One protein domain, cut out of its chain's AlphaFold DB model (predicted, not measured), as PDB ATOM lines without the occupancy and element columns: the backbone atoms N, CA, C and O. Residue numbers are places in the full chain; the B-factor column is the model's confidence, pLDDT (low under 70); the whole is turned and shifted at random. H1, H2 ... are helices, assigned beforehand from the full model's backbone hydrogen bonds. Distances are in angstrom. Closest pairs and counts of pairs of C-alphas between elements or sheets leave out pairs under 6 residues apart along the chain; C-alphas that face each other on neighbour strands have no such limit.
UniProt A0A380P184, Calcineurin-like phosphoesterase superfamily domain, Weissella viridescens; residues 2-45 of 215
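AT A GLANCE: This is residues 2 to 45 of the 215 residues of the protein "Calcineurin-like phosphoesterase superfamily domain" of Weissella viridescens (UniProt A0A380P184). One long helix, H2, forms a beam; the short helix H1 packs beside its later part, residues 23 to 30, and H3 turns off at a corner beyond its last residue, giving an open hook. The link of residues 8 to 16 runs from H1 out to the first residue of H2, and H2 then folds back past H1 toward H3, which touches no helix. The printed part has 44 residues, with three named helices in the order H1, H2, H3 and no named strand; its class is all helix. It is only just compact, close to loose, with a radius of gyration of the C-alphas of 10.9 A, and it is elongated, with spans of 32 by 20 by 15 A.

HOW THE PARTS SIT: H1, residues 4 to 7, touches H2, residues 17 to 32, with 8 pairs of C-alphas within 8 A. The closest C-alphas of the two are those of Val 5 and Gly 23, 6.1 A apart, and their centres are 9.5 A apart. H2 touches H1 with residues 23 to 30 alone. H2 and H3, residues 35 to 43, are only just apart, their closest C-alphas being 8.2 A from each other. H1 and H3 are apart. In H2 and H3 every pair of O of residue i and N of residue i+4 is within hydrogen-bond range. H1 is too short for such a pair; its one pair of O of residue i and N of residue i+3 is within range.

IN THESE COORDINATES: H1 runs from Pro 4, with its C-alpha at (-31.452, 49.267, -5.295), to Asn 7. A short link of 9 residues follows. H2 runs from Pro 17, with its C-alpha at (-23.031, 62.553, -6.273), to His 32; its 16 residues measure 22.8 A from first to last C-alpha. A tight link of 2 residues leads to H3, which runs from Pro 35 to Asn 43, 12.1 A from first to last C-alpha, and ends with C-alpha 43 at (-44.624, 43.492, -7.411).

THE WHOLE: The two C-alphas farthest apart are those of Thr 15 and Glu 36, 32.0 A from each other, while the C-alphas of Leu 2 and Pro 45, the first and last printed residues, are 15.6 A apart. Residues 31 to 37, of which 35 to 37 belong to H3, stand free. The printed part has no cut and no long link. The mean pLDDT of the printed part is 92.1, and one residue, Leu 2, is under 70.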
ATOM      1  N   LEU A   2     -35.421  53.657  -7.274       63.22
ATOM      2  CA  LEU A   2     -34.906  54.107  -5.956       63.22
ATOM      3  C   LEU A   2     -34.611  52.998  -4.925       63.22
ATOM      4  O   LEU A   2     -33.901  53.233  -3.959       63.22
ATOM      5  N   LEU A   3     -35.121  51.781  -5.128       73.81
ATOM      6  CA  LEU A   3     -34.931  50.660  -4.199       73.81
ATOM      7  C   LEU A   3     -33.652  49.801  -4.364       73.81
ATOM      8  O   LEU A   3     -33.529  48.844  -3.600       73.81
ATOM      9  N   PRO A   4     -32.687  50.053  -5.284       84.69
ATOM     10  CA  PRO A   4     -31.452  49.267  -5.295       84.69
ATOM     11  C   PRO A   4     -30.698  49.311  -3.960       84.69
ATOM     12  O   PRO A   4     -30.081  48.322  -3.605       84.69
ATOM     13  N   VAL A   5     -30.833  50.374  -3.159       89.31
ATOM     14  CA  VAL A   5     -30.259  50.420  -1.799       89.31
ATOM     15  C   VAL A   5     -30.778  49.325  -0.857       89.31
ATOM     16  O   VAL A   5     -30.099  49.012   0.112       89.31
ATOM     17  N   LEU A   6     -31.958  48.753  -1.131       88.19
ATOM     18  CA  LEU A   6     -32.537  47.642  -0.365       88.19
ATOM     19  C   LEU A   6     -32.311  46.289  -1.047       88.19
ATOM     20  O   LEU A   6     -32.066  45.294  -0.377       88.19
ATOM     21  N   ASN A   7     -32.423  46.236  -2.378       86.12
ATOM     22  CA  ASN A   7     -32.474  44.967  -3.117       86.12
ATOM     23  C   ASN A   7     -31.140  44.561  -3.761       86.12
ATOM     24  O   ASN A   7     -30.958  43.396  -4.096       86.12
ATOM     25  N   ALA A   8     -30.264  45.530  -4.016       89.44
ATOM     26  CA  ALA A   8     -28.979  45.354  -4.689       89.44
ATOM     27  C   ALA A   8     -27.959  46.405  -4.185       89.44
ATOM     28  O   ALA A   8     -27.440  47.196  -4.986       89.44
ATOM     29  N   PRO A   9     -27.713  46.503  -2.858       90.88
ATOM     30  CA  PRO A   9     -26.882  47.552  -2.250       90.88
ATOM     31  C   PRO A   9     -25.420  47.550  -2.729       90.88
ATOM     32  O   PRO A   9     -24.679  48.509  -2.514       90.88
ATOM     33  N   GLU A  10     -24.964  46.477  -3.363       90.69
ATOM     34  CA  GLU A  10     -23.672  46.368  -4.041       90.69
ATOM     35  C   GLU A  10     -23.587  47.164  -5.353       90.69
ATOM     36  O   GLU A  10     -22.488  47.443  -5.822       90.69
ATOM     37  N   THR A  11     -24.727  47.545  -5.940       91.25
ATOM     38  CA  THR A  11     -24.792  48.298  -7.208       91.25
ATOM     39  C   THR A  11     -24.719  49.816  -7.027       91.25
ATOM     40  O   THR A  11     -24.643  50.549  -8.013       91.25
ATOM     41  N   ILE A  12     -24.751  50.295  -5.782       93.19
ATOM     42  CA  ILE A  12     -24.739  51.721  -5.450       93.19
ATOM     43  C   ILE A  12     -23.302  52.250  -5.458       93.19
ATOM     44  O   ILE A  12     -22.460  51.796  -4.684       93.19
ATOM     45  N   ASP A  13     -23.040  53.242  -6.310       94.50
ATOM     46  CA  ASP A  13     -21.751  53.930  -6.409       94.50
ATOM     47  C   ASP A  13     -21.719  55.172  -5.504       94.50
ATOM     48  O   ASP A  13     -22.190  56.244  -5.882       94.50
ATOM     49  N   THR A  14     -21.138  55.053  -4.309       94.94
ATOM     50  CA  THR A  14     -21.048  56.170  -3.349       94.94
ATOM     51  C   THR A  14     -20.032  57.241  -3.749       94.94
ATOM     52  O   THR A  14     -19.970  58.285  -3.111       94.94
ATOM     53  N   THR A  15     -19.269  57.043  -4.831       94.19
ATOM     54  CA  THR A  15     -18.362  58.076  -5.365       94.19
ATOM     55  C   THR A  15     -19.059  59.042  -6.323       94.19
ATOM     56  O   THR A  15     -18.517  60.095  -6.656       94.19
ATOM     57  N   SER A  16     -20.272  58.703  -6.768       94.38
ATOM     58  CA  SER A  16     -21.063  59.517  -7.683       94.38
ATOM     59  C   SER A  16     -22.102  60.344  -6.913       94.38
ATOM     60  O   SER A  16     -23.014  59.762  -6.324       94.38
ATOM     61  N   PRO A  17     -22.067  61.693  -6.975       94.81
ATOM     62  CA  PRO A  17     -23.031  62.553  -6.273       94.81
ATOM     63  C   PRO A  17     -24.491  62.236  -6.611       94.81
ATOM     64  O   PRO A  17     -25.365  62.263  -5.749       94.81
ATOM     65  N   LYS A  18     -24.754  61.857  -7.868       93.50
ATOM     66  CA  LYS A  18     -26.072  61.396  -8.311       93.50
ATOM     67  C   LYS A  18     -26.509  60.121  -7.591       93.50
ATOM     68  O   LYS A  18     -27.663  60.017  -7.179       93.50
ATOM     69  N   TRP A  19     -25.621  59.139  -7.471       93.69
ATOM     70  CA  TRP A  19     -25.931  57.889  -6.779       93.69
ATOM     71  C   TRP A  19     -26.022  58.070  -5.266       93.69
ATOM     72  O   TRP A  19     -26.871  57.425  -4.661       93.69
ATOM     73  N   VAL A  20     -25.247  58.983  -4.672       95.69
ATOM     74  CA  VAL A  20     -25.412  59.376  -3.263       95.69
ATOM     75  C   VAL A  20     -26.789  59.997  -3.041       95.69
ATOM     76  O   VAL A  20     -27.525  59.534  -2.174       95.69
ATOM     77  N   TYR A  21     -27.195  60.955  -3.882       95.62
ATOM     78  CA  TYR A  21     -28.531  61.553  -3.834       95.62
ATOM     79  C   TYR A  21     -29.640  60.493  -3.940       95.62
ATOM     80  O   TYR A  21     -30.466  60.355  -3.037       95.62
ATOM     81  N   LEU A  22     -29.635  59.688  -5.012       94.31
ATOM     82  CA  LEU A  22     -30.636  58.631  -5.209       94.31
ATOM     83  C   LEU A  22     -30.612  57.610  -4.065       94.31
ATOM     84  O   LEU A  22     -31.665  57.119  -3.657       94.31
ATOM     85  N   GLY A  23     -29.423  57.308  -3.546       95.50
ATOM     86  CA  GLY A  23     -29.213  56.381  -2.450       95.50
ATOM     87  C   GLY A  23     -29.792  56.887  -1.134       95.50
ATOM     88  O   GLY A  23     -30.501  56.140  -0.468       95.50
ATOM     89  N   ARG A  24     -29.582  58.158  -0.774       96.81
ATOM     90  CA  ARG A  24     -30.166  58.749   0.442       96.81
ATOM     91  C   ARG A  24     -31.682  58.849   0.371       96.81
ATOM     92  O   ARG A  24     -32.342  58.520   1.353       96.81
ATOM     93  N   ILE A  25     -32.245  59.210  -0.784       95.81
ATOM     94  CA  ILE A  25     -33.701  59.167  -0.981       95.81
ATOM     95  C   ILE A  25     -34.221  57.728  -0.859       95.81
ATOM     96  O   ILE A  25     -35.217  57.484  -0.180       95.81
ATOM     97  N   GLY A  26     -33.530  56.756  -1.462       95.44
ATOM     98  CA  GLY A  26     -33.862  55.338  -1.338       95.44
ATOM     99  C   GLY A  26     -33.803  54.831   0.107       95.44
ATOM    100  O   GLY A  26     -34.713  54.127   0.539       95.44
ATOM    101  N   GLN A  27     -32.765  55.208   0.858       96.00
ATOM    102  CA  GLN A  27     -32.605  54.867   2.272       96.00
ATOM    103  C   GLN A  27     -33.752  55.456   3.090       96.00
ATOM    104  O   GLN A  27     -34.404  54.724   3.827       96.00
ATOM    105  N   TYR A  28     -34.041  56.748   2.912       96.94
ATOM    106  CA  TYR A  28     -35.138  57.419   3.601       96.94
ATOM    107  C   TYR A  28     -36.477  56.715   3.344       96.94
ATOM    108  O   TYR A  28     -37.226  56.450   4.281       96.94
ATOM    109  N   ILE A  29     -36.763  56.334   2.093       95.12
ATOM    110  CA  ILE A  29     -37.953  55.532   1.769       95.12
ATOM    111  C   ILE A  29     -37.908  54.187   2.501       95.12
ATOM    112  O   ILE A  29     -38.900  53.805   3.113       95.12
ATOM    113  N   GLY A  30     -36.780  53.478   2.462       93.56
ATOM    114  CA  GLY A  30     -36.613  52.175   3.107       93.56
ATOM    115  C   GLY A  30     -36.824  52.193   4.624       93.56
ATOM    116  O   GLY A  30     -37.399  51.256   5.167       93.56
ATOM    117  N   GLU A  31     -36.416  53.268   5.294       94.38
ATOM    118  CA  GLU A  31     -36.589  53.456   6.740       94.38
ATOM    119  C   GLU A  31     -38.047  53.759   7.140       94.38
ATOM    120  O   GLU A  31     -38.430  53.512   8.283       94.38
ATOM    121  N   HIS A  32     -38.868  54.267   6.212       95.12
ATOM    122  CA  HIS A  32     -40.235  54.731   6.492       95.12
ATOM    123  C   HIS A  32     -41.339  53.893   5.832       95.12
ATOM    124  O   HIS A  32     -42.510  54.006   6.205       95.12
ATOM    125  N   ILE A  33     -41.009  53.069   4.838       94.31
ATOM    126  CA  ILE A  33     -41.977  52.226   4.141       94.31
ATOM    127  C   ILE A  33     -42.320  50.985   4.971       94.31
ATOM    128  O   ILE A  33     -41.462  50.360   5.592       94.31
ATOM    129  N   THR A  34     -43.591  50.584   4.970       95.62
ATOM    130  CA  THR A  34     -43.992  49.315   5.586       95.62
ATOM    131  C   THR A  34     -43.597  48.140   4.683       95.62
ATOM    132  O   THR A  34     -43.591  48.287   3.457       95.62
ATOM    133  N   PRO A  35     -43.345  46.940   5.239       93.44
ATOM    134  CA  PRO A  35     -43.096  45.747   4.426       93.44
ATOM    135  C   PRO A  35     -44.221  45.455   3.420       93.44
ATOM    136  O   PRO A  35     -43.957  45.024   2.301       93.44
ATOM    137  N   GLU A  36     -45.473  45.739   3.793       96.00
ATOM    138  CA  GLU A  36     -46.641  45.603   2.919       96.00
ATOM    139  C   GLU A  36     -46.568  46.542   1.706       96.00
ATOM    140  O   GLU A  36     -46.668  46.089   0.567       96.00
ATOM    141  N   HIS A  37     -46.333  47.841   1.919       94.81
ATOM    142  CA  HIS A  37     -46.224  48.802   0.819       94.81
ATOM    143  C   HIS A  37     -44.982  48.553  -0.043       94.81
ATOM    144  O   HIS A  37     -45.041  48.712  -1.263       94.81
ATOM    145  N   LEU A  38     -43.874  48.108   0.560       92.44
ATOM    146  CA  LEU A  38     -42.681  47.710  -0.182       92.44
ATOM    147  C   LEU A  38     -42.977  46.529  -1.114       92.44
ATOM    148  O   LEU A  38     -42.612  46.577  -2.289       92.44
ATOM    149  N   ALA A  39     -43.693  45.514  -0.623       92.62
ATOM    150  CA  ALA A  39     -44.110  44.378  -1.436       92.62
ATOM    151  C   ALA A  39     -45.037  44.810  -2.584       92.62
ATOM    152  O   ALA A  39     -44.890  44.308  -3.697       92.62
ATOM    153  N   ILE A  40     -45.948  45.765  -2.360       93.69
ATOM    154  CA  ILE A  40     -46.772  46.338  -3.439       93.69
ATOM    155  C   ILE A  40     -45.879  46.987  -4.502       93.69
ATOM    156  O   ILE A  40     -46.032  46.696  -5.684       93.69
ATOM    157  N   MET A  41     -44.917  47.823  -4.103       90.62
ATOM    158  CA  MET A  41     -44.026  48.510  -5.044       90.62
ATOM    159  C   MET A  41     -43.127  47.550  -5.832       90.62
ATOM    160  O   MET A  41     -42.895  47.775  -7.016       90.62
ATOM    161  N   GLN A  42     -42.611  46.498  -5.193       89.31
ATOM    162  CA  GLN A  42     -41.747  45.504  -5.842       89.31
ATOM    163  C   GLN A  42     -42.510  44.620  -6.835       89.31
ATOM    164  O   GLN A  42     -41.934  44.202  -7.836       89.31
ATOM    165  N   ASN A  43     -43.787  44.342  -6.563       91.75
ATOM    166  CA  ASN A  43     -44.624  43.492  -7.411       91.75
ATOM    167  C   ASN A  43     -45.472  44.280  -8.418       91.75
ATOM    168  O   ASN A  43     -46.139  43.672  -9.255       91.75
ATOM    169  N   ALA A  44     -45.471  45.614  -8.349       92.25
ATOM    170  CA  ALA A  44     -46.180  46.449  -9.304       92.25
ATOM    171  C   ALA A  44     -45.586  46.249 -10.710       92.25
ATOM    172  O   ALA A  44     -44.381  46.449 -10.905       92.25
ATOM    173  N   PRO A  45     -46.400  45.864 -11.706       93.50
ATOM    174  CA  PRO A  45     -45.895  45.671 -13.050       93.50
ATOM    175  C   PRO A  45     -45.580  47.029 -13.691       93.50
ATOM    176  O   PRO A  45     -46.257  48.026 -13.445       93.50
TER     177      PRO A  45